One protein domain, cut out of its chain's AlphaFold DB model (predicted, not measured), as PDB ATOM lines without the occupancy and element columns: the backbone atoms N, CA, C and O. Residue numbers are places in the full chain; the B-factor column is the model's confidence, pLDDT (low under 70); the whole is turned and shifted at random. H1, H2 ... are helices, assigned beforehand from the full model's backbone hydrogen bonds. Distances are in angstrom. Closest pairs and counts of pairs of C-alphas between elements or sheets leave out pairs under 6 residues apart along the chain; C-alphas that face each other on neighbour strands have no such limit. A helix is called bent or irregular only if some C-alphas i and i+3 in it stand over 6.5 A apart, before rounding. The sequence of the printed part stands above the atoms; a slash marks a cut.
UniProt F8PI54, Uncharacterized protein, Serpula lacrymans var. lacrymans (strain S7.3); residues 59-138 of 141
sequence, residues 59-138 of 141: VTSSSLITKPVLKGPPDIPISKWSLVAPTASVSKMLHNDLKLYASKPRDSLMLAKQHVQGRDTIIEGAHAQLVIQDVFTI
ATOM      1  N   VAL A  59      -5.823  12.168  11.145       60.06
ATOM      2  CA  VAL A  59      -4.949  11.343  10.298       60.06
ATOM      3  C   VAL A  59      -4.347  10.238  11.164       60.06
ATOM      4  O   VAL A  59      -3.323  10.456  11.790       60.06
ATOM      5  N   THR A  60      -5.000   9.099  11.352       65.88
ATOM      6  CA  THR A  60      -4.492   7.986  12.180       65.88
ATOM      7  C   THR A  60      -3.338   7.253  11.494       65.88
ATOM      8  O   THR A  60      -3.150   7.394  10.289       65.88
ATOM      9  N   SER A  61      -2.589   6.424  12.230       63.06
ATOM     10  CA  SER A  61      -1.544   5.547  11.665       63.06
ATOM     11  C   SER A  61      -2.063   4.580  10.588       63.06
ATOM     12  O   SER A  61      -1.288   4.092   9.773       63.06
ATOM     13  N   SER A  62      -3.378   4.337  10.550       65.31
ATOM     14  CA  SER A  62      -4.075   3.581   9.504       65.31
ATOM     15  C   SER A  62      -4.350   4.373   8.216       65.31
ATOM     16  O   SER A  62      -4.847   3.803   7.246       65.31
ATOM     17  N   SER A  63      -4.048   5.675   8.185       68.38
ATOM     18  CA  SER A  63      -4.219   6.515   6.994       68.38
ATOM     19  C   SER A  63      -3.130   6.174   5.983       68.38
ATOM     20  O   SER A  63      -1.959   6.493   6.188       68.38
ATOM     21  N   LEU A  64      -3.504   5.515   4.889       67.62
ATOM     22  CA  LEU A  64      -2.570   5.183   3.818       67.62
ATOM     23  C   LEU A  64      -2.242   6.440   3.006       67.62
ATOM     24  O   LEU A  64      -3.132   7.073   2.438       67.62
ATOM     25  N   ILE A  65      -0.957   6.782   2.924       67.88
ATOM     26  CA  ILE A  65      -0.472   7.811   2.002       67.88
ATOM     27  C   ILE A  65      -0.516   7.225   0.590       67.88
ATOM     28  O   ILE A  65       0.035   6.150   0.333       67.88
ATOM     29  N   THR A  66      -1.153   7.931  -0.342       71.69
ATOM     30  CA  THR A  66      -1.090   7.584  -1.766       71.69
ATOM     31  C   THR A  66       0.367   7.578  -2.225       71.69
ATOM     32  O   THR A  66       1.114   8.517  -1.952       71.69
ATOM     33  N   LYS A  67       0.779   6.520  -2.935       71.94
ATOM     34  CA  LYS A  67       2.149   6.398  -3.450       71.94
ATOM     35  C   LYS A  67       2.530   7.636  -4.277       71.94
ATOM     36  O   LYS A  67       1.693   8.117  -5.045       71.94
ATOM     37  N   PRO A  68       3.772   8.139  -4.150       69.25
ATOM     38  CA  PRO A  68       4.220   9.290  -4.918       69.25
ATOM     39  C   PRO A  68       4.061   9.028  -6.417       69.25
ATOM     40  O   PRO A  68       4.456   7.983  -6.937       69.25
ATOM     41  N   VAL A  69       3.445   9.985  -7.109       74.81
ATOM     42  CA  VAL A  69       3.285   9.938  -8.563       74.81
ATOM     43  C   VAL A  69       4.582  10.431  -9.189       74.81
ATOM     44  O   VAL A  69       4.835  11.634  -9.224       74.81
ATOM     45  N   LEU A  70       5.388   9.501  -9.697       68.69
ATOM     46  CA  LEU A  70       6.557   9.822 -10.508       68.69
ATOM     47  C   LEU A  70       6.081  10.235 -11.903       68.69
ATOM     48  O   LEU A  70       5.757   9.392 -12.739       68.69
ATOM     49  N   LYS A  71       6.003  11.545 -12.151       70.25
ATOM     50  CA  LYS A  71       5.794  12.060 -13.507       70.25
ATOM     51  C   LYS A  71       7.128  12.053 -14.244       70.25
ATOM     52  O   LYS A  71       8.094  12.661 -13.786       70.25
ATOM     53  N   GLY A  72       7.168  11.362 -15.379       72.81
ATOM     54  CA  GLY A  72       8.273  11.480 -16.322       72.81
ATOM     55  C   GLY A  72       8.344  12.891 -16.918       72.81
ATOM     56  O   GLY A  72       7.362  13.637 -16.852       72.81
ATOM     57  N   PRO A  73       9.496  13.274 -17.493       71.69
ATOM     58  CA  PRO A  73       9.609  14.536 -18.208       71.69
ATOM     59  C   PRO A  73       8.562  14.610 -19.333       71.69
ATOM     60  O   PRO A  73       8.270  13.588 -19.960       71.69
ATOM     61  N   PRO A  74       7.980  15.795 -19.589       76.00
ATOM     62  CA  PRO A  74       7.058  15.976 -20.701       76.00
ATOM     63  C   PRO A  74       7.777  15.723 -22.031       76.00
ATOM     64  O   PRO A  74       8.965  16.028 -22.167       76.00
ATOM     65  N   ASP A  75       7.048  15.190 -23.011       83.00
ATOM     66  CA  ASP A  75       7.568  14.925 -24.356       83.00
ATOM     67  C   ASP A  75       7.709  16.242 -25.137       83.00
ATOM     68  O   ASP A  75       6.841  16.650 -25.909       83.00
ATOM     69  N   ILE A  76       8.774  16.986 -24.828       80.31
ATOM     70  CA  ILE A  76       9.113  18.257 -25.466       80.31
ATOM     71  C   ILE A  76      10.341  18.026 -26.359       80.31
ATOM     72  O   ILE A  76      11.356  17.511 -25.874       80.31
ATOM     73  N   PRO A  77      10.315  18.460 -27.634       83.38
ATOM     74  CA  PRO A  77      11.469  18.376 -28.523       83.38
ATOM     75  C   PRO A  77      12.727  18.993 -27.905       83.38
ATOM     76  O   PRO A  77      12.675  20.053 -27.279       83.38
ATOM     77  N   ILE A  78      13.878  18.345 -28.084       82.56
ATOM     78  CA  ILE A  78      15.155  18.806 -27.524       82.56
ATOM     79  C   ILE A  78      15.579  20.123 -28.196       82.56
ATOM     80  O   ILE A  78      15.624  20.227 -29.425       82.56
ATOM     81  N   SER A  79      15.938  21.125 -27.389       83.75
ATOM     82  CA  SER A  79      16.459  22.407 -27.875       83.75
ATOM     83  C   SER A  79      17.789  22.242 -28.617       83.75
ATOM     84  O   SER A  79      18.692  21.528 -28.175       83.75
ATOM     85  N   LYS A  80      17.949  22.956 -29.735       84.06
ATOM     86  CA  LYS A  80      19.173  22.938 -30.549       84.06
ATOM     87  C   LYS A  80      20.218  23.892 -29.968       84.06
ATOM     88  O   LYS A  80      20.386  25.017 -30.435       84.06
ATOM     89  N   TRP A  81      20.960  23.420 -28.968       81.94
ATOM     90  CA  TRP A  81      22.038  24.179 -28.312       81.94
ATOM     91  C   TRP A  81      23.203  24.546 -29.238       81.94
ATOM     92  O   TRP A  81      23.912  25.516 -28.982       81.94
ATOM     93  N   SER A  82      23.362  23.833 -30.356       81.62
ATOM     94  CA  SER A  82      24.363  24.148 -31.382       81.62
ATOM     95  C   SER A  82      24.182  25.530 -32.021       81.62
ATOM     96  O   SER A  82      25.128  26.047 -32.604       81.62
ATOM     97  N   LEU A  83      23.008  26.157 -31.878       77.88
ATOM     98  CA  LEU A  83      22.734  27.515 -32.365       77.88
ATOM     99  C   LEU A  83      23.379  28.621 -31.513       77.88
ATOM    100  O   LEU A  83      23.424  29.766 -31.949       77.88
ATOM    101  N   VAL A  84      23.852  28.299 -30.304       74.62
ATOM    102  CA  VAL A  84      24.556  29.244 -29.416       74.62
ATOM    103  C   VAL A  84      26.041  29.342 -29.780       74.62
ATOM    104  O   VAL A  84      26.700  30.328 -29.455       74.62
ATOM    105  N   ALA A  85      26.576  28.336 -30.478       76.00
ATOM    106  CA  ALA A  85      27.951  28.365 -30.945       76.00
ATOM    107  C   ALA A  85      28.141  29.498 -31.973       76.00
ATOM    108  O   ALA A  85      27.238  29.739 -32.782       76.00
ATOM    109  N   PRO A  86      29.308  30.169 -31.995       66.31
ATOM    110  CA  PRO A  86      29.613  31.154 -33.022       66.31
ATOM    111  C   PRO A  86      29.630  30.446 -34.377       66.31
ATOM    112  O   PRO A  86      30.581  29.746 -34.721       66.31
ATOM    113  N   THR A  87      28.555  30.586 -35.141       66.44
ATOM    114  CA  THR A  87      28.496  30.101 -36.517       66.44
ATOM    115  C   THR A  87      28.617  31.290 -37.460       66.44
ATOM    116  O   THR A  87      28.216  32.397 -37.115       66.44
ATOM    117  N   ALA A  88      29.300  31.039 -38.582       65.94
ATOM    118  CA  ALA A  88      29.721  31.927 -39.670       65.94
ATOM    119  C   ALA A  88      29.248  33.399 -39.652       65.94
ATOM    120  O   ALA A  88      28.073  33.701 -39.488       65.94
ATOM    121  N   SER A  89      30.190  34.303 -39.953       70.25
ATOM    122  CA  SER A  89      30.017  35.761 -40.064       70.25
ATOM    123  C   SER A  89      28.648  36.188 -40.624       70.25
ATOM    124  O   SER A  89      28.430  36.210 -41.836       70.25
ATOM    125  N   VAL A  90      27.756  36.595 -39.713       70.25
ATOM    126  CA  VAL A  90      26.411  37.140 -39.987       70.25
ATOM    127  C   VAL A  90      26.461  38.311 -40.983       70.25
ATOM    128  O   VAL A  90      25.510  38.544 -41.721       70.25
ATOM    129  N   SER A  91      27.610  38.989 -41.069       70.56
ATOM    130  CA  SER A  91      27.898  40.101 -41.984       70.56
ATOM    131  C   SER A  91      27.695  39.765 -43.472       70.56
ATOM    132  O   SER A  91      27.427  40.659 -44.269       70.56
ATOM    133  N   LYS A  92      27.785  38.486 -43.867       77.06
ATOM    134  CA  LYS A  92      27.635  38.059 -45.271       77.06
ATOM    135  C   LYS A  92      26.229  37.558 -45.636       77.06
ATOM    136  O   LYS A  92      26.024  37.158 -46.778       77.06
ATOM    137  N   MET A  93      25.278  37.531 -44.697       78.56
ATOM    138  CA  MET A  93      23.929  37.013 -44.957       78.56
ATOM    139  C   MET A  93      23.035  38.044 -45.649       78.56
ATOM    140  O   MET A  93      22.992  39.213 -45.264       78.56
ATOM    141  N   LEU A  94      22.263  37.591 -46.642       83.62
ATOM    142  CA  LEU A  94      21.196  38.382 -47.247       83.62
ATOM    143  C   LEU A  94      20.106  38.677 -46.196       83.62
ATOM    144  O   LEU A  94      19.904  37.907 -45.258       83.62
ATOM    145  N   HIS A  95      19.343  39.762 -46.358       81.75
ATOM    146  CA  HIS A  95      18.324  40.173 -45.378       81.75
ATOM    147  C   HIS A  95      17.288  39.076 -45.048       81.75
ATOM    148  O   HIS A  95      16.884  38.922 -43.892       81.75
ATOM    149  N   ASN A  96      16.870  38.290 -46.044       83.31
ATOM    150  CA  ASN A  96      15.927  37.184 -45.841       83.31
ATOM    151  C   ASN A  96      16.563  36.022 -45.062       83.31
ATOM    152  O   ASN A  96      15.925  35.456 -44.171       83.31
ATOM    153  N   ASP A  97      17.837  35.733 -45.327       81.81
ATOM    154  CA  ASP A  97      18.598  34.705 -44.614       81.81
ATOM    155  C   ASP A  97      18.843  35.107 -43.161       81.81
ATOM    156  O   ASP A  97      18.790  34.260 -42.272       81.81
ATOM    157  N   LEU A  98      19.023  36.404 -42.896       82.31
ATOM    158  CA  LEU A  98      19.167  36.938 -41.545       82.31
ATOM    159  C   LEU A  98      17.886  36.762 -40.717       82.31
ATOM    160  O   LEU A  98      17.955  36.364 -39.554       82.31
ATOM    161  N   LYS A  99      16.710  37.019 -41.306       84.38
ATOM    162  CA  LYS A  99      15.415  36.794 -40.636       84.38
ATOM    163  C   LYS A  99      15.201  35.319 -40.306       84.38
ATOM    164  O   LYS A  99      14.820  34.993 -39.182       84.38
ATOM    165  N   LEU A 100      15.491  34.438 -41.262       85.00
ATOM    166  CA  LEU A 100      15.407  32.992 -41.070       85.00
ATOM    167  C   LEU A 100      16.447  32.483 -40.060       85.00
ATOM    168  O   LEU A 100      16.192  31.547 -39.305       85.00
ATOM    169  N   TYR A 101      17.634  33.084 -40.036       84.56
ATOM    170  CA  TYR A 101      18.647  32.779 -39.040       84.56
ATOM    171  C   TYR A 101      18.175  33.198 -37.650       84.56
ATOM    172  O   TYR A 101      18.251  32.387 -36.741       84.56
ATOM    173  N   ALA A 102      17.621  34.401 -37.486       85.19
ATOM    174  CA  ALA A 102      17.144  34.903 -36.199       85.19
ATOM    175  C   ALA A 102      15.954  34.109 -35.628       85.19
ATOM    176  O   ALA A 102      15.814  34.013 -34.405       85.19
ATOM    177  N   SER A 103      15.108  33.510 -36.476       87.06
ATOM    178  CA  SER A 103      13.992  32.682 -36.004       87.06
ATOM    179  C   SER A 103      14.469  31.379 -35.351       87.06
ATOM    180  O   SER A 103      13.926  30.976 -34.327       87.06
ATOM    181  N   LYS A 104      15.548  30.761 -35.852       85.44
ATOM    182  CA  LYS A 104      16.039  29.464 -35.351       85.44
ATOM    183  C   LYS A 104      16.457  29.494 -33.864       85.44
ATOM    184  O   LYS A 104      15.991  28.634 -33.112       85.44
ATOM    185  N   PRO A 105      17.295  30.440 -33.384       87.50
ATOM    186  CA  PRO A 105      17.602  30.572 -31.964       87.50
ATOM    187  C   PRO A 105      16.375  30.919 -31.129       87.50
ATOM    188  O   PRO A 105      16.254  30.421 -30.017       87.50
ATOM    189  N   ARG A 106      15.459  31.743 -31.656       88.25
ATOM    190  CA  ARG A 106      14.228  32.124 -30.953       88.25
ATOM    191  C   ARG A 106      13.361  30.903 -30.655       88.25
ATOM    192  O   ARG A 106      12.942  30.725 -29.513       88.25
ATOM    193  N   ASP A 107      13.157  30.046 -31.649       89.88
ATOM    194  CA  ASP A 107      12.379  28.817 -31.493       89.88
ATOM    195  C   ASP A 107      13.066  27.853 -30.518       89.88
ATOM    196  O   ASP A 107      12.434  27.301 -29.617       89.88
ATOM    197  N   SER A 108      14.391  27.710 -30.627       88.88
ATOM    198  CA  SER A 108      15.173  26.876 -29.707       88.88
ATOM    199  C   SER A 108      15.137  27.389 -28.263       88.88
ATOM    200  O   SER A 108      15.056  26.592 -27.326       88.88
ATOM    201  N   LEU A 109      15.173  28.710 -28.069       90.69
ATOM    202  CA  LEU A 109      15.064  29.347 -26.758       90.69
ATOM    203  C   LEU A 109      13.675  29.131 -26.154       90.69
ATOM    204  O   LEU A 109      13.554  28.845 -24.965       90.69
ATOM    205  N   MET A 110      12.630  29.233 -26.973       90.38
ATOM    206  CA  MET A 110      11.261  28.967 -26.546       90.38
ATOM    207  C   MET A 110      11.099  27.515 -26.075       90.38
ATOM    208  O   MET A 110      10.572  27.291 -24.985       90.38
ATOM    209  N   LEU A 111      11.639  26.548 -26.825       90.12
ATOM    210  CA  LEU A 111      11.691  25.142 -26.409       90.12
ATOM    211  C   LEU A 111      12.468  24.968 -25.097       90.12
ATOM    212  O   LEU A 111      12.012  24.275 -24.191       90.12
ATOM    213  N   ALA A 112      13.617  25.635 -24.951       90.12
ATOM    214  CA  ALA A 112      14.427  25.539 -23.736       90.12
ATOM    215  C   ALA A 112      13.668  26.069 -22.510       90.12
ATOM    216  O   ALA A 112      13.700  25.457 -21.444       90.12
ATOM    217  N   LYS A 113      12.924  27.169 -22.673       91.81
ATOM    218  CA  LYS A 113      12.065  27.724 -21.623       91.81
ATOM    219  C   LYS A 113      10.966  26.741 -21.210       91.81
ATOM    220  O   LYS A 113      10.732  26.573 -20.017       91.81
ATOM    221  N   GLN A 114      10.328  26.076 -22.172       90.44
ATOM    222  CA  GLN A 114       9.315  25.055 -21.888       90.44
ATOM    223  C   GLN A 114       9.906  23.860 -21.131       90.44
ATOM    224  O   GLN A 114       9.295  23.384 -20.177       90.44
ATOM    225  N   HIS A 115      11.115  23.419 -21.499       89.69
ATOM    226  CA  HIS A 115      11.839  22.367 -20.775       89.69
ATOM    227  C   HIS A 115      12.117  22.741 -19.319       89.69
ATOM    228  O   HIS A 115      11.863  21.936 -18.426       89.69
ATOM    229  N   VAL A 116      12.624  23.953 -19.071       90.44
ATOM    230  CA  VAL A 116      12.900  24.438 -17.708       90.44
ATOM    231  C   VAL A 116      11.609  24.507 -16.899       90.44
ATOM    232  O   VAL A 116      11.529  23.903 -15.837       90.44
ATOM    233  N   GLN A 117      10.563  25.123 -17.451       90.31
ATOM    234  CA  GLN A 117       9.269  25.228 -16.779       90.31
ATOM    235  C   GLN A 117       8.670  23.849 -16.460       90.31
ATOM    236  O   GLN A 117       8.168  23.629 -15.361       90.31
ATOM    237  N   GLY A 118       8.750  22.898 -17.395       87.81
ATOM    238  CA  GLY A 118       8.304  21.525 -17.163       87.81
ATOM    239  C   GLY A 118       9.059  20.863 -16.008       87.81
ATOM    240  O   GLY A 118       8.441  20.265 -15.129       87.81
ATOM    241  N   ARG A 119      10.386  21.020 -15.956       87.25
ATOM    242  CA  ARG A 119      11.209  20.493 -14.857       87.25
ATOM    243  C   ARG A 119      10.870  21.138 -13.519       87.25
ATOM    244  O   ARG A 119      10.718  20.408 -12.546       87.25
ATOM    245  N   ASP A 120      10.686  22.453 -13.484       88.94
ATOM    246  CA  ASP A 120      10.343  23.176 -12.257       88.94
ATOM    247  C   ASP A 120       9.029  22.658 -11.666       88.94
ATOM    248  O   ASP A 120       8.964  22.363 -10.475       88.94
ATOM    249  N   THR A 121       8.011  22.428 -12.504       86.69
ATOM    250  CA  THR A 121       6.728  21.872 -12.033       86.69
ATOM    251  C   THR A 121       6.843  20.440 -11.499       86.69
ATOM    252  O   THR A 121       6.151  20.076 -10.547       86.69
ATOM    253  N   ILE A 122       7.723  19.612 -12.077       85.88
ATOM    254  CA  ILE A 122       7.981  18.249 -11.586       85.88
ATOM    255  C   ILE A 122       8.695  18.300 -10.233       85.88
ATOM    256  O   ILE A 122       8.306  17.585  -9.311       85.88
ATOM    257  N   ILE A 123       9.711  19.156 -10.106       86.62
ATOM    258  CA  ILE A 123      10.472  19.348  -8.866       86.62
ATOM    259  C   ILE A 123       9.559  19.875  -7.757       86.62
ATOM    260  O   ILE A 123       9.576  19.351  -6.647       86.62
ATOM    261  N   GLU A 124       8.717  20.863  -8.062       89.50
ATOM    262  CA  GLU A 124       7.729  21.398  -7.125       89.50
ATOM    263  C   GLU A 124       6.763  20.304  -6.647       89.50
ATOM    264  O   GLU A 124       6.545  20.151  -5.445       89.50
ATOM    265  N   GLY A 125       6.252  19.479  -7.568       86.31
ATOM    266  CA  GLY A 125       5.409  18.334  -7.226       86.31
ATOM    267  C   GLY A 125       6.114  17.311  -6.328       86.31
ATOM    268  O   GLY A 125       5.511  16.812  -5.375       86.31
ATOM    269  N   ALA A 126       7.392  17.026  -6.591       85.88
ATOM    270  CA  ALA A 126       8.196  16.119  -5.775       85.88
ATOM    271  C   ALA A 126       8.442  16.681  -4.365       85.88
ATOM    272  O   ALA A 126       8.266  15.969  -3.377       85.88
ATOM    273  N   HIS A 127       8.778  17.968  -4.243       87.19
ATOM    274  CA  HIS A 127       8.937  18.623  -2.944       87.19
ATOM    275  C   HIS A 127       7.629  18.651  -2.145       87.19
ATOM    276  O   HIS A 127       7.638  18.345  -0.954       87.19
ATOM    277  N   ALA A 128       6.496  18.950  -2.788       85.44
ATOM    278  CA  ALA A 128       5.191  18.903  -2.134       85.44
ATOM    279  C   ALA A 128       4.882  17.500  -1.579       85.44
ATOM    280  O   ALA A 128       4.389  17.369  -0.459       85.44
ATOM    281  N   GLN A 129       5.224  16.443  -2.324       84.06
ATOM    282  CA  GLN A 129       5.078  15.064  -1.851       84.06
ATOM    283  C   GLN A 129       5.983  14.750  -0.654       84.06
ATOM    284  O   GLN A 129       5.518  14.091   0.273       84.06
ATOM    285  N   LEU A 130       7.233  15.225  -0.643       85.00
ATOM    286  CA  LEU A 130       8.146  15.030   0.491       85.00
ATOM    287  C   LEU A 130       7.610  15.671   1.774       85.00
ATOM    288  O   LEU A 130       7.612  15.025   2.816       85.00
ATOM    289  N   VAL A 131       7.087  16.898   1.692       83.94
ATOM    290  CA  VAL A 131       6.473  17.578   2.846       83.94
ATOM    291  C   VAL A 131       5.268  16.796   3.367       83.94
ATOM    292  O   VAL A 131       5.110  16.628   4.573       83.94
ATOM    293  N   ILE A 132       4.425  16.278   2.469       80.19
ATOM    294  CA  ILE A 132       3.289  15.438   2.865       80.19
ATOM    295  C   ILE A 132       3.788  14.165   3.552       80.19
ATOM    296  O   ILE A 132       3.256  13.808   4.593       80.19
ATOM    297  N   GLN A 133       4.803  13.488   3.018       77.94
ATOM    298  CA  GLN A 133       5.343  12.280   3.649       77.94
ATOM    299  C   GLN A 133       5.913  12.567   5.043       77.94
ATOM    300  O   GLN A 133       5.591  11.833   5.976       77.94
ATOM    301  N   ASP A 134       6.667  13.657   5.195       78.75
ATOM    302  CA  ASP A 134       7.280  14.068   6.461       78.75
ATOM    303  C   ASP A 134       6.242  14.272   7.582       78.75
ATOM    304  O   ASP A 134       6.359  13.721   8.680       78.75
ATOM    305  N   VAL A 135       5.142  14.970   7.273       76.38
ATOM    306  CA  VAL A 135       4.031  15.201   8.216       76.38
ATOM    307  C   VAL A 135       3.433  13.889   8.738       76.38
ATOM    308  O   VAL A 135       3.041  13.800   9.903       76.38
ATOM    309  N   PHE A 136       3.356  12.856   7.898       67.44
ATOM    310  CA  PHE A 136       2.816  11.560   8.305       67.44
ATOM    311  C   PHE A 136       3.840  10.705   9.064       67.44
ATOM    312  O   PHE A 136       3.433   9.924   9.927       67.44
ATOM    313  N   THR A 137       5.143  10.851   8.801       65.75
ATOM    314  CA  THR A 137       6.193  10.147   9.557       65.75
ATOM    315  C   THR A 137       6.370  10.691  10.972       65.75
ATOM    316  O   THR A 137       6.549   9.899  11.893       65.75
ATOM    317  N   ILE A 138       6.214  12.004  11.188       59.69
ATOM    318  CA  ILE A 138       6.311  12.631  12.524       59.69
ATOM    319  C   ILE A 138       5.239  12.106  13.495       59.69
ATOM    320  O   ILE A 138       5.446  12.086  14.702       59.69
TER     321      ILE A 138
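What this domain is: This is residues 59 to 138 of the 141 residues of an uncharacterized protein of Serpula lacrymans var. lacrymans (strain S7.3) (UniProt F8PI54). One long helix, H2, makes the length of a thin rod, and a drawn-out stretch without a named element, residues 59 to 80, runs beside it the other way. That stretch leads to the small helix H1, which packs on H2 part of the way along, and the link from H1 then loops round to the start of H2. The printed part has 80 residues with two named helices, H1 then H2, and no named strand; the class is all helix. The whole is extended, with a radius of gyration of the C-alphas of 22.0 A, and spans 72 by 18 by 14 A.

How they stand to each other: After residues 59 to 80 comes H1, residues 81 to 84, which touches H2, residues 95 to 138. Their closest C-alphas, those of Leu 83 and Pro 105, are 6.0 A apart. H2 touches H1 with residues 104 to 108 alone. In H2, 37 of 40 O i to N i+4 pairs are within hydrogen-bond range; H1 is too short for such a pair.

Where its parts are: C-alpha 59 stands at (-4.949, 11.343, 10.298). H1 begins with C-alpha 81 at (22.038, 24.179, -28.312) and measures 5.8 A from first to last C-alpha. H2 measures 65.2 A, from C-alpha 95 at (18.324, 40.173, -45.378) to C-alpha 138 at (6.311, 12.631, 12.524). It is neither bent nor irregular, but only just: C-alphas 102 and 105 are 6.1 A apart.

The domain as a whole: The two C-alphas farthest apart, those of Thr 60 and Lys 92, are 72.4 A apart, while the first and last printed C-alphas, of Val 59 and Ile 138, are 11.5 A apart. The printed part has no cut. The link from H1 to H2, 10 residues, is short. The mean pLDDT of the printed part is 79.6; residues 59 to 65, 68, 70, 86 to 88 and 136 to 138 are under 70.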